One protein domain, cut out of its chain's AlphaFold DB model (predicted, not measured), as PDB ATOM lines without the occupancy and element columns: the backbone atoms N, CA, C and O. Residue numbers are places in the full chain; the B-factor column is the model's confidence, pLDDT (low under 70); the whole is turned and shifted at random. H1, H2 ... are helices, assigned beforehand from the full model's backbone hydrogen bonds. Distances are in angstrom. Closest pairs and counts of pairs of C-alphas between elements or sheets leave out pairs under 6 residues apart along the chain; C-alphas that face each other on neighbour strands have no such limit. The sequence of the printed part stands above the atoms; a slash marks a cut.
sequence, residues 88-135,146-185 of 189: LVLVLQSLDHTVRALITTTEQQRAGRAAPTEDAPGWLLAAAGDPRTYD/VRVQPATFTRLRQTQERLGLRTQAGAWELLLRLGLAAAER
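AT A GLANCE: This is residues 88 to 135 and 146 to 185 of the 189 residues of an uncharacterized protein of Actinobacteria bacterium (UniProt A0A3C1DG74). Three helices make an angular frame: the long H1 and H3 converge where residues 103 to 107 meet residues 162 to 163, while H4 makes an L with H3 and folds back toward the first half of H1. The short H2 packs on H4 and reaches toward H1, whereas residues 146 to 152, of which 150 to 152 belong to H3, stick out. The printed part has 88 residues with four named helices in the order H1, H2, H3, H4 and no named strand; its class is all helix. It is compact, with a radius of gyration of the C-alphas of 13.0 A and spans of 36 by 34 by 20 A.

IN THESE COORDINATES: H1, residues 88 to 110, begins with C-alpha 88 at (191.888, 116.495, 76.215) and is 32.9 A long from first to last C-alpha. H2 holds residues 122 to 128 and measures 10.0 A. After the cut, H3 spans residues 150 to 163 over 20.0 A, with C-alpha 150 at (186.662, 138.304, 90.618). H4, residues 168 to 183, is 22.2 A long and ends with C-alpha 183 at (190.992, 125.860, 70.547).

HOW THE PARTS SIT: H1 touches H3 with residues 103 to 107 alone, and H3 touches it with residues 162 to 163 alone; their closest C-alphas, those of Glu 107 and Leu 163, are 6.4 A apart. These two helices run the same way at a steep tilt of 40 degrees. H1 and H2 are close but not clearly touching, about perpendicular at 80 degrees, with their closest C-alphas, of Leu 102 and Leu 125, 7.3 A apart. H1 and H4 are also close but not clearly touching: their closest C-alphas, of Leu 95 and Ala 182, are 6.8 A apart, and they run opposite ways at a steep tilt of 42 degrees. H2 touches H4, closest at the C-alphas of Ala 128 and Arg 177, 5.6 A apart, with a steep tilt of 44 degrees, opposite ways. H2 and H3 are apart. Residues 156 to 160 of H3 touch residues 168 to 172 of H4; the closest C-alphas, of Gln 160 and Ala 171, are 5.3 A apart, and the two helices are about perpendicular at 82 degrees. In H1, H2, H3 and H4 every O i to N i+4 pair is within hydrogen-bond range.

THE WHOLE: The two C-alphas farthest apart, those of Ala 114 and Arg 147, are 37.9 A apart. Residues 136 to 145 are not printed, and C-alphas 135 and 146 are 18.2 A apart across this cut, in the link from H2 to H3. The link from H1 to H2 is long, with 11 residues, and the one from H3 to H4 is tight, with 4. The mean pLDDT of the printed part is 78.2; 24 residues are under 70, among them residues 105 to 121.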
ATOM      1  N   LEU A  88     192.320 115.107  76.016       64.31
ATOM      2  CA  LEU A  88     191.888 116.495  76.215       64.31
ATOM      3  C   LEU A  88     192.576 117.139  77.431       64.31
ATOM      4  O   LEU A  88     192.973 118.302  77.372       64.31
ATOM      5  N   VAL A  89     192.720 116.401  78.536       69.75
ATOM      6  CA  VAL A  89     193.378 116.911  79.752       69.75
ATOM      7  C   VAL A  89     194.855 117.196  79.486       69.75
ATOM      8  O   VAL A  89     195.344 118.262  79.864       69.75
ATOM      9  N   LEU A  90     195.546 116.293  78.788       71.81
ATOM     10  CA  LEU A  90     196.939 116.486  78.385       71.81
ATOM     11  C   LEU A  90     197.095 117.677  77.432       71.81
ATOM     12  O   LEU A  90     198.006 118.486  77.608       71.81
ATOM     13  N   VAL A  91     196.176 117.846  76.477       70.12
ATOM     14  CA  VAL A  91     196.189 118.996  75.562       70.12
ATOM     15  C   VAL A  91     195.956 120.311  76.310       70.12
ATOM     16  O   VAL A  91     196.667 121.285  76.068       70.12
ATOM     17  N   LEU A  92     195.027 120.350  77.268       70.06
ATOM     18  CA  LEU A  92     194.782 121.539  78.095       70.06
ATOM     19  C   LEU A  92     195.985 121.890  78.981       70.06
ATOM     20  O   LEU A  92     196.327 123.065  79.110       70.06
ATOM     21  N   GLN A  93     196.648 120.892  79.567       71.19
ATOM     22  CA  GLN A  93     197.865 121.095  80.359       71.19
ATOM     23  C   GLN A  93     199.034 121.566  79.491       71.19
ATOM     24  O   GLN A  93     199.748 122.495  79.873       71.19
ATOM     25  N   SER A  94     199.191 120.979  78.302       69.12
ATOM     26  CA  SER A  94     200.166 121.424  77.307       69.12
ATOM     27  C   SER A  94     199.909 122.880  76.924       69.12
ATOM     28  O   SER A  94     200.843 123.674  76.877       69.12
ATOM     29  N   LEU A  95     198.652 123.262  76.701       68.62
ATOM     30  CA  LEU A  95     198.270 124.633  76.365       68.62
ATOM     31  C   LEU A  95     198.551 125.619  77.498       68.62
ATOM     32  O   LEU A  95     199.134 126.671  77.251       68.62
ATOM     33  N   ASP A  96     198.197 125.280  78.734       70.69
ATOM     34  CA  ASP A  96     198.486 126.105  79.912       70.69
ATOM     35  C   ASP A  96     200.000 126.297  80.111       70.69
ATOM     36  O   ASP A  96     200.462 127.420  80.338       70.69
ATOM     37  N   HIS A  97     200.792 125.235  79.937       70.50
ATOM     38  CA  HIS A  97     202.252 125.318  79.947       70.50
ATOM     39  C   HIS A  97     202.774 126.235  78.832       70.50
ATOM     40  O   HIS A  97     203.562 127.143  79.093       70.50
ATOM     41  N   THR A  98     202.255 126.066  77.615       69.38
ATOM     42  CA  THR A  98     202.643 126.850  76.437       69.38
ATOM     43  C   THR A  98     202.320 128.338  76.596       69.38
ATOM     44  O   THR A  98     203.136 129.203  76.281       69.38
ATOM     45  N   VAL A  99     201.140 128.667  77.126       71.44
ATOM     46  CA  VAL A  99     200.733 130.056  77.382       71.44
ATOM     47  C   VAL A  99     201.611 130.680  78.468       71.44
ATOM     48  O   VAL A  99     202.016 131.836  78.340       71.44
ATOM     49  N   ARG A 100     201.967 129.931  79.518       72.06
ATOM     50  CA  ARG A 100     202.915 130.415  80.536       72.06
ATOM     51  C   ARG A 100     204.307 130.653  79.956       72.06
ATOM     52  O   ARG A 100     204.874 131.710  80.231       72.06
ATOM     53  N   ALA A 101     204.807 129.724  79.144       71.38
ATOM     54  CA  ALA A 101     206.077 129.845  78.434       71.38
ATOM     55  C   ALA A 101     206.102 131.072  77.513       71.38
ATOM     56  O   ALA A 101     207.078 131.826  77.471       71.38
ATOM     57  N   LEU A 102     204.991 131.338  76.827       69.81
ATOM     58  CA  LEU A 102     204.839 132.521  75.995       69.81
ATOM     59  C   LEU A 102     204.942 133.806  76.816       69.81
ATOM     60  O   LEU A 102     205.713 134.689  76.445       69.81
ATOM     61  N   ILE A 103     204.213 133.888  77.936       69.94
ATOM     62  CA  ILE A 103     204.252 135.043  78.843       69.94
ATOM     63  C   ILE A 103     205.688 135.270  79.326       69.94
ATOM     64  O   ILE A 103     206.182 136.391  79.271       69.94
ATOM     65  N   THR A 104     206.399 134.217  79.741       70.81
ATOM     66  CA  THR A 104     207.799 134.345  80.173       70.81
ATOM     67  C   THR A 104     208.730 134.778  79.045       70.81
ATOM     68  O   THR A 104     209.633 135.579  79.282       70.81
ATOM     69  N   THR A 105     208.491 134.317  77.816       68.75
ATOM     70  CA  THR A 105     209.274 134.716  76.636       68.75
ATOM     71  C   THR A 105     209.069 136.199  76.323       68.75
ATOM     72  O   THR A 105     210.034 136.922  76.068       68.75
ATOM     73  N   THR A 106     207.830 136.696  76.414       65.81
ATOM     74  CA  THR A 106     207.535 138.127  76.212       65.81
ATOM     75  C   THR A 106     208.210 139.000  77.278       65.81
ATOM     76  O   THR A 106     208.743 140.061  76.946       65.81
ATOM     77  N   GLU A 107     208.278 138.544  78.536       69.25
ATOM     78  CA  GLU A 107     209.044 139.234  79.591       69.25
ATOM     79  C   GLU A 107     210.555 139.258  79.313       69.25
ATOM     80  O   GLU A 107     211.220 140.275  79.514       69.25
ATOM     81  N   GLN A 108     211.125 138.149  78.837       66.50
ATOM     82  CA  GLN A 108     212.561 138.059  78.542       66.50
ATOM     83  C   GLN A 108     212.961 138.981  77.385       66.50
ATOM     84  O   GLN A 108     213.955 139.709  77.489       66.50
ATOM     85  N   GLN A 109     212.138 139.032  76.333       61.94
ATOM     86  CA  GLN A 109     212.298 139.987  75.235       61.94
ATOM     87  C   GLN A 109     212.237 141.438  75.729       61.94
ATOM     88  O   GLN A 109     213.023 142.280  75.291       61.94
ATOM     89  N   ARG A 110     211.347 141.736  76.683       61.38
ATOM     90  CA  ARG A 110     211.244 143.059  77.312       61.38
ATOM     91  C   ARG A 110     212.498 143.433  78.108       61.38
ATOM     92  O   ARG A 110     212.890 144.596  78.094       61.38
ATOM     93  N   ALA A 111     213.131 142.470  78.770       68.00
ATOM     94  CA  ALA A 111     214.355 142.675  79.543       68.00
ATOM     95  C   ALA A 111     215.633 142.758  78.681       68.00
ATOM     96  O   ALA A 111     216.731 142.826  79.232       68.00
ATOM     97  N   GLY A 112     215.520 142.704  77.346       55.09
ATOM     98  CA  GLY A 112     216.676 142.690  76.441       55.09
ATOM     99  C   GLY A 112     217.542 141.431  76.570       55.09
ATOM    100  O   GLY A 112     218.650 141.388  76.037       55.09
ATOM    101  N   ARG A 113     217.057 140.396  77.271       53.12
ATOM    102  CA  ARG A 113     217.707 139.087  77.349       53.12
ATOM    103  C   ARG A 113     217.176 138.230  76.211       53.12
ATOM    104  O   ARG A 113     216.128 137.605  76.331       53.12
ATOM    105  N   ALA A 114     217.917 138.197  75.109       49.53
ATOM    106  CA  ALA A 114     217.715 137.216  74.053       49.53
ATOM    107  C   ALA A 114     218.211 135.843  74.540       49.53
ATOM    108  O   ALA A 114     219.316 135.419  74.218       49.53
ATOM    109  N   ALA A 115     217.413 135.171  75.365       49.16
ATOM    110  CA  ALA A 115     217.486 133.723  75.463       49.16
ATOM    111  C   ALA A 115     216.454 133.164  74.475       49.16
ATOM    112  O   ALA A 115     215.305 133.613  74.505       49.16
ATOM    113  N   PRO A 116     216.819 132.223  73.592       45.41
ATOM    114  CA  PRO A 116     215.828 131.444  72.878       45.41
ATOM    115  C   PRO A 116     215.193 130.522  73.919       45.41
ATOM    116  O   PRO A 116     215.699 129.440  74.193       45.41
ATOM    117  N   THR A 117     214.140 130.978  74.592       50.12
ATOM    118  CA  THR A 117     213.271 130.058  75.316       50.12
ATOM    119  C   THR A 117     212.567 129.231  74.248       50.12
ATOM    120  O   THR A 117     211.686 129.709  73.538       50.12
ATOM    121  N   GLU A 118     213.027 127.992  74.099       52.22
ATOM    122  CA  GLU A 118     212.523 126.949  73.194       52.22
ATOM    123  C   GLU A 118     211.051 126.565  73.493       52.22
ATOM    124  O   GLU A 118     210.457 125.737  72.811       52.22
ATOM    125  N   ASP A 119     210.436 127.206  74.491       56.19
ATOM    126  CA  ASP A 119     209.223 126.747  75.165       56.19
ATOM    127  C   ASP A 119     207.912 127.305  74.575       56.19
ATOM    128  O   ASP A 119     206.836 126.766  74.842       56.19
ATOM    129  N   ALA A 120     207.954 128.380  73.776       56.88
ATOM    130  CA  ALA A 120     206.760 128.953  73.147       56.88
ATOM    131  C   ALA A 120     206.751 128.672  71.628       56.88
ATOM    132  O   ALA A 120     207.554 129.241  70.887       56.88
ATOM    133  N   PRO A 121     205.837 127.830  71.114       67.88
ATOM    134  CA  PRO A 121     205.812 127.449  69.719       67.88
ATOM    135  C   PRO A 121     205.462 128.650  68.837       67.88
ATOM    136  O   PRO A 121     204.528 129.409  69.111       67.88
ATOM    137  N   GLY A 122     206.191 128.792  67.727       70.12
ATOM    138  CA  GLY A 122     206.099 129.948  66.830       70.12
ATOM    139  C   GLY A 122     204.696 130.232  66.283       70.12
ATOM    140  O   GLY A 122     204.361 131.387  66.036       70.12
ATOM    141  N   TRP A 123     203.837 129.214  66.152       74.50
ATOM    142  CA  TRP A 123     202.447 129.404  65.722       74.50
ATOM    143  C   TRP A 123     201.606 130.171  66.753       74.50
ATOM    144  O   TRP A 123     200.730 130.941  66.368       74.50
ATOM    145  N   LEU A 124     201.879 130.000  68.051       72.56
ATOM    146  CA  LEU A 124     201.151 130.682  69.121       72.56
ATOM    147  C   LEU A 124     201.622 132.138  69.255       72.56
ATOM    148  O   LEU A 124     200.807 133.042  69.433       72.56
ATOM    149  N   LEU A 125     202.927 132.367  69.072       75.44
ATOM    150  CA  LEU A 125     203.512 133.704  68.918       75.44
ATOM    151  C   LEU A 125     202.903 134.446  67.719       75.44
ATOM    152  O   LEU A 125     202.514 135.607  67.842       75.44
ATOM    153  N   ALA A 126     202.767 133.767  66.577       80.19
ATOM    154  CA  ALA A 126     202.144 134.331  65.383       80.19
ATOM    155  C   ALA A 126     200.655 134.652  65.597       80.19
ATOM    156  O   ALA A 126     200.188 135.698  65.150       80.19
ATOM    157  N   ALA A 127     199.924 133.791  66.312       85.06
ATOM    158  CA  ALA A 127     198.513 134.006  66.623       85.06
ATOM    159  C   ALA A 127     198.280 135.200  67.562       85.06
ATOM    160  O   ALA A 127     197.349 135.983  67.355       85.06
ATOM    161  N   ALA A 128     199.136 135.374  68.573       84.44
ATOM    162  CA  ALA A 128     199.128 136.587  69.380       84.44
ATOM    163  C   ALA A 128     199.416 137.813  68.495       84.44
ATOM    164  O   ALA A 128     198.629 138.761  68.458       84.44
ATOM    165  N   GLY A 129     200.497 137.792  67.720       84.50
ATOM    166  CA  GLY A 129     201.019 139.009  67.094       84.50
ATOM    167  C   GLY A 129     201.622 139.952  68.141       84.50
ATOM    168  O   GLY A 129     201.956 139.515  69.239       84.50
ATOM    169  N   ASP A 130     201.780 141.241  67.815       83.00
ATOM    170  CA  ASP A 130     202.374 142.222  68.738       83.00
ATOM    171  C   ASP A 130     201.331 142.794  69.723       83.00
ATOM    172  O   ASP A 130     200.479 143.596  69.310       83.00
ATOM    173  N   PRO A 131     201.416 142.475  71.031       82.75
ATOM    174  CA  PRO A 131     200.451 142.939  72.024       82.75
ATOM    175  C   PRO A 131     200.449 144.456  72.241       82.75
ATOM    176  O   PRO A 131     199.480 145.009  72.766       82.75
ATOM    177  N   ARG A 132     201.516 145.155  71.832       78.31
ATOM    178  CA  ARG A 132     201.641 146.618  71.956       78.31
ATOM    179  C   ARG A 132     200.775 147.380  70.961       78.31
ATOM    180  O   ARG A 132     200.666 148.593  71.058       78.31
ATOM    181  N   THR A 133     200.194 146.679  69.994       85.31
ATOM    182  CA  THR A 133     199.312 147.272  68.982       85.31
ATOM    183  C   THR A 133     197.837 147.191  69.373       85.31
ATOM    184  O   THR A 133     196.973 147.767  68.707       85.31
ATOM    185  N   TYR A 134     197.510 146.487  70.460       87.00
ATOM    186  CA  TYR A 134     196.120 146.230  70.830       87.00
ATOM    187  C   TYR A 134     195.383 147.466  71.351       87.00
ATOM    188  O   TYR A 134     194.169 147.569  71.198       87.00
ATOM    189  N   ASP A 135     196.097 148.439  71.915       82.12
ATOM    190  CA  ASP A 135     195.533 149.729  72.321       82.12
ATOM    191  C   ASP A 135     195.514 150.763  71.183       82.12
ATOM    192  O   ASP A 135     195.010 151.871  71.375       82.12
ATOM    193  N   VAL A 146     181.844 141.561  79.067       88.94
ATOM    194  CA  VAL A 146     181.819 140.198  79.618       88.94
ATOM    195  C   VAL A 146     181.682 140.231  81.135       88.94
ATOM    196  O   VAL A 146     182.231 141.109  81.801       88.94
ATOM    197  N   ARG A 147     180.955 139.259  81.694       93.88
ATOM    198  CA  ARG A 147     180.932 139.008  83.140       93.88
ATOM    199  C   ARG A 147     181.951 137.928  83.460       93.88
ATOM    200  O   ARG A 147     181.930 136.861  82.855       93.88
ATOM    201  N   VAL A 148     182.830 138.205  84.413       92.88
ATOM    202  CA  VAL A 148     183.889 137.286  84.839       92.88
ATOM    203  C   VAL A 148     183.917 137.201  86.357       92.88
ATOM    204  O   VAL A 148     183.510 138.135  87.046       92.88
ATOM    205  N   GLN A 149     184.400 136.080  86.888       96.88
ATOM    206  CA  GLN A 149     184.615 135.945  88.326       96.88
ATOM    207  C   GLN A 149     185.705 136.921  88.810       96.88
ATOM    208  O   GLN A 149     186.651 137.189  88.056       96.88
ATOM    209  N   PRO A 150     185.649 137.398  90.071       95.38
ATOM    210  CA  PRO A 150     186.662 138.304  90.618       95.38
ATOM    211  C   PRO A 150     188.090 137.758  90.499       95.38
ATOM    212  O   PRO A 150     189.000 138.480  90.102       95.38
ATOM    213  N   ALA A 151     188.283 136.459  90.747       91.69
ATOM    214  CA  ALA A 151     189.586 135.809  90.616       91.69
ATOM    215  C   ALA A 151     190.146 135.887  89.183       91.69
ATOM    216  O   ALA A 151     191.333 136.155  88.992       91.69
ATOM    217  N   THR A 152     189.296 135.703  88.168       92.31
ATOM    218  CA  THR A 152     189.677 135.826  86.752       92.31
ATOM    219  C   THR A 152     190.082 137.254  86.416       92.31
ATOM    220  O   THR A 152     191.106 137.467  85.767       92.31
ATOM    221  N   PHE A 153     189.327 138.241  86.900       94.81
ATOM    222  CA  PHE A 153     189.657 139.649  86.692       94.81
ATOM    223  C   PHE A 153     190.988 140.037  87.353       94.81
ATOM    224  O   PHE A 153     191.812 140.714  86.739       94.81
ATOM    225  N   THR A 154     191.257 139.547  88.565       95.19
ATOM    226  CA  THR A 154     192.547 139.755  89.239       95.19
ATOM    227  C   THR A 154     193.704 139.151  88.443       95.19
ATOM    228  O   THR A 154     194.721 139.814  88.241       95.19
ATOM    229  N   ARG A 155     193.544 137.928  87.923       91.50
ATOM    230  CA  ARG A 155     194.565 137.285  87.075       91.50
ATOM    231  C   ARG A 155     194.816 138.059  85.783       91.50
ATOM    232  O   ARG A 155     195.970 138.200  85.376       91.50
ATOM    233  N   LEU A 156     193.768 138.593  85.158       93.19
ATOM    234  CA  LEU A 156     193.900 139.464  83.991       93.19
ATOM    235  C   LEU A 156     194.733 140.705  84.326       93.19
ATOM    236  O   LEU A 156     195.668 141.016  83.592       93.19
ATOM    237  N   ARG A 157     194.433 141.390  85.438       94.75
ATOM    238  CA  ARG A 157     195.190 142.574  85.873       94.75
ATOM    239  C   ARG A 157     196.663 142.262  86.108       94.75
ATOM    240  O   ARG A 157     197.522 142.963  85.588       94.75
ATOM    241  N   GLN A 158     196.954 141.174  86.813       89.38
ATOM    242  CA  GLN A 158     198.331 140.724  87.030       89.38
ATOM    243  C   GLN A 158     199.041 140.419  85.707       89.38
ATOM    244  O   GLN A 158     200.210 140.751  85.534       89.38
ATOM    245  N   THR A 159     198.338 139.805  84.754       85.19
ATOM    246  CA  THR A 159     198.880 139.503  83.420       85.19
ATOM    247  C   THR A 159     199.161 140.781  82.631       85.19
ATOM    248  O   THR A 159     200.227 140.905  82.035       85.19
ATOM    249  N   GLN A 160     198.244 141.752  82.673       90.38
ATOM    250  CA  GLN A 160     198.424 143.072  82.073       90.38
ATOM    251  C   GLN A 160     199.675 143.769  82.628       90.38
ATOM    252  O   GLN A 160     200.490 144.270  81.854       90.38
ATOM    253  N   GLU A 161     199.820 143.802  83.956       88.69
ATOM    254  CA  GLU A 161     200.925 144.468  84.651       88.69
ATOM    255  C   GLU A 161     202.268 143.811  84.330       88.69
ATOM    256  O   GLU A 161     203.207 144.511  83.941       88.69
ATOM    257  N   ARG A 162     202.332 142.474  84.407       84.94
ATOM    258  CA  ARG A 162     203.517 141.692  84.032       84.94
ATOM    259  C   ARG A 162     203.956 142.041  82.611       84.94
ATOM    260  O   ARG A 162     205.016 142.634  82.430       84.94
ATOM    261  N   LEU A 163     203.063 141.853  81.639       80.88
ATOM    262  CA  LEU A 163     203.366 142.050  80.219       80.88
ATOM    263  C   LEU A 163     203.511 143.525  79.812       80.88
ATOM    264  O   LEU A 163     203.871 143.824  78.672       80.88
ATOM    265  N   GLY A 164     203.238 144.466  80.721       83.06
ATOM    266  CA  GLY A 164     203.349 145.902  80.460       83.06
ATOM    267  C   GLY A 164     202.337 146.415  79.448       83.06
ATOM    268  O   GLY A 164     202.625 147.371  78.726       83.06
ATOM    269  N   LEU A 165     201.172 145.777  79.371       86.81
ATOM    270  CA  LEU A 165     200.111 146.192  78.466       86.81
ATOM    271  C   LEU A 165     199.432 147.448  79.011       86.81
ATOM    272  O   LEU A 165     199.090 147.549  80.192       86.81
ATOM    273  N   ARG A 166     199.203 148.420  78.129       88.88
ATOM    274  CA  ARG A 166     198.675 149.735  78.521       88.88
ATOM    275  C   ARG A 166     197.222 149.676  78.983       88.88
ATOM    276  O   ARG A 166     196.801 150.520  79.768       88.88
ATOM    277  N   THR A 167     196.461 148.682  78.524       90.75
ATOM    278  CA  THR A 167     195.029 148.557  78.810       90.75
ATOM    279  C   THR A 167     194.638 147.123  79.167       90.75
ATOM    280  O   THR A 167     195.215 146.154  78.668       90.75
ATOM    281  N   GLN A 168     193.596 146.980  79.992       91.88
ATOM    282  CA  GLN A 168     192.963 145.682  80.266       91.88
ATOM    283  C   GLN A 168     192.347 145.070  79.002       91.88
ATOM    284  O   GLN A 168     192.343 143.853  78.852       91.88
ATOM    285  N   ALA A 169     191.865 145.905  78.076       90.69
ATOM    286  CA  ALA A 169     191.355 145.460  76.781       90.69
ATOM    287  C   ALA A 169     192.444 144.769  75.947       90.69
ATOM    288  O   ALA A 169     192.189 143.715  75.373       90.69
ATOM    289  N   GLY A 170     193.674 145.299  75.948       91.06
ATOM    290  CA  GLY A 170     194.807 144.642  75.299       91.06
ATOM    291  C   GLY A 170     195.165 143.307  75.955       91.06
ATOM    292  O   GLY A 170     195.426 142.328  75.263       91.06
ATOM    293  N   ALA A 171     195.106 143.220  77.287       91.19
ATOM    294  CA  ALA A 171     195.302 141.944  77.979       91.19
ATOM    295  C   ALA A 171     194.224 140.911  77.613       91.19
ATOM    296  O   ALA A 171     194.541 139.743  77.395       91.19
ATOM    297  N   TRP A 172     192.965 141.342  77.489       92.81
ATOM    298  CA  TRP A 172     191.884 140.483  77.011       92.81
ATOM    299  C   TRP A 172     192.113 140.015  75.578       92.81
ATOM    300  O   TRP A 172     192.006 138.820  75.318       92.81
ATOM    301  N   GLU A 173     192.453 140.922  74.661       92.00
ATOM    302  CA  GLU A 173     192.703 140.574  73.259       92.00
ATOM    303  C   GLU A 173     193.837 139.550  73.125       92.00
ATOM    304  O   GLU A 173     193.685 138.576  72.386       92.00
ATOM    305  N   LEU A 174     194.920 139.709  73.897       89.25
ATOM    306  CA  LEU A 174     196.010 138.737  73.937       89.25
ATOM    307  C   LEU A 174     195.506 137.345  74.317       89.25
ATOM    308  O   LEU A 174     195.702 136.379  73.582       89.25
ATOM    309  N   LEU A 175     194.852 137.243  75.476       89.88
ATOM    310  CA  LEU A 175     194.395 135.963  76.013       89.88
ATOM    311  C   LEU A 175     193.358 135.304  75.102       89.88
ATOM    312  O   LEU A 175     193.377 134.086  74.944       89.88
ATOM    313  N   LEU A 176     192.486 136.095  74.473       90.88
ATOM    314  CA  LEU A 176     191.492 135.595  73.526       90.88
ATOM    315  C   LEU A 176     192.144 135.046  72.257       90.88
ATOM    316  O   LEU A 176     191.798 133.943  71.848       90.88
ATOM    317  N   ARG A 177     193.110 135.754  71.660       90.50
ATOM    318  CA  ARG A 177     193.833 135.267  70.470       90.50
ATOM    319  C   ARG A 177     194.576 133.964  70.752       90.50
ATOM    320  O   ARG A 177     194.510 133.032  69.956       90.50
ATOM    321  N   LEU A 178     195.223 133.885  71.913       85.62
ATOM    322  CA  LEU A 178     195.895 132.671  72.370       85.62
ATOM    323  C   LEU A 178     194.912 131.521  72.585       85.62
ATOM    324  O   LEU A 178     195.150 130.413  72.110       85.62
ATOM    325  N   GLY A 179     193.797 131.790  73.266       86.06
ATOM    326  CA  GLY A 179     192.753 130.805  73.531       86.06
ATOM    327  C   GLY A 179     192.064 130.298  72.263       86.06
ATOM    328  O   GLY A 179     191.805 129.103  72.161       86.06
ATOM    329  N   LEU A 180     191.807 131.167  71.280       88.12
ATOM    330  CA  LEU A 180     191.233 130.764  69.992       88.12
ATOM    331  C   LEU A 180     192.204 129.888  69.202       88.12
ATOM    332  O   LEU A 180     191.827 128.802  68.777       88.12
ATOM    333  N   ALA A 181     193.462 130.311  69.067       85.62
ATOM    334  CA  ALA A 181     194.461 129.540  68.332       85.62
ATOM    335  C   ALA A 181     194.716 128.166  68.972       85.62
ATOM    336  O   ALA A 181     194.937 127.174  68.282       85.62
ATOM    337  N   ALA A 182     194.655 128.103  70.302       80.25
ATOM    338  CA  ALA A 182     194.665 126.862  71.057       80.25
ATOM    339  C   ALA A 182     193.445 125.978  70.755       80.25
ATOM    340  O   ALA A 182     193.592 124.783  70.494       80.25
ATOM    341  N   ALA A 183     192.247 126.566  70.775       82.75
ATOM    342  CA  ALA A 183     190.992 125.860  70.547       82.75
ATOM    343  C   ALA A 183     190.877 125.296  69.122       82.75
ATOM    344  O   ALA A 183     190.393 124.182  68.957       82.75
ATOM    345  N   GLU A 184     191.381 126.005  68.108       82.88
ATOM    346  CA  GLU A 184     191.414 125.544  66.708       82.88
ATOM    347  C   GLU A 184     192.249 124.271  66.498       82.88
ATOM    348  O   GLU A 184     192.117 123.603  65.473       82.88
ATOM    349  N   ARG A 185     193.123 123.929  67.450       76.81
ATOM    350  CA  ARG A 185     193.954 122.716  67.412       76.81
ATOM    351  C   ARG A 185     193.378 121.566  68.222       76.81
ATOM    352  O   ARG A 185     193.931 120.469  68.173       76.81
TER     353      ARG A 185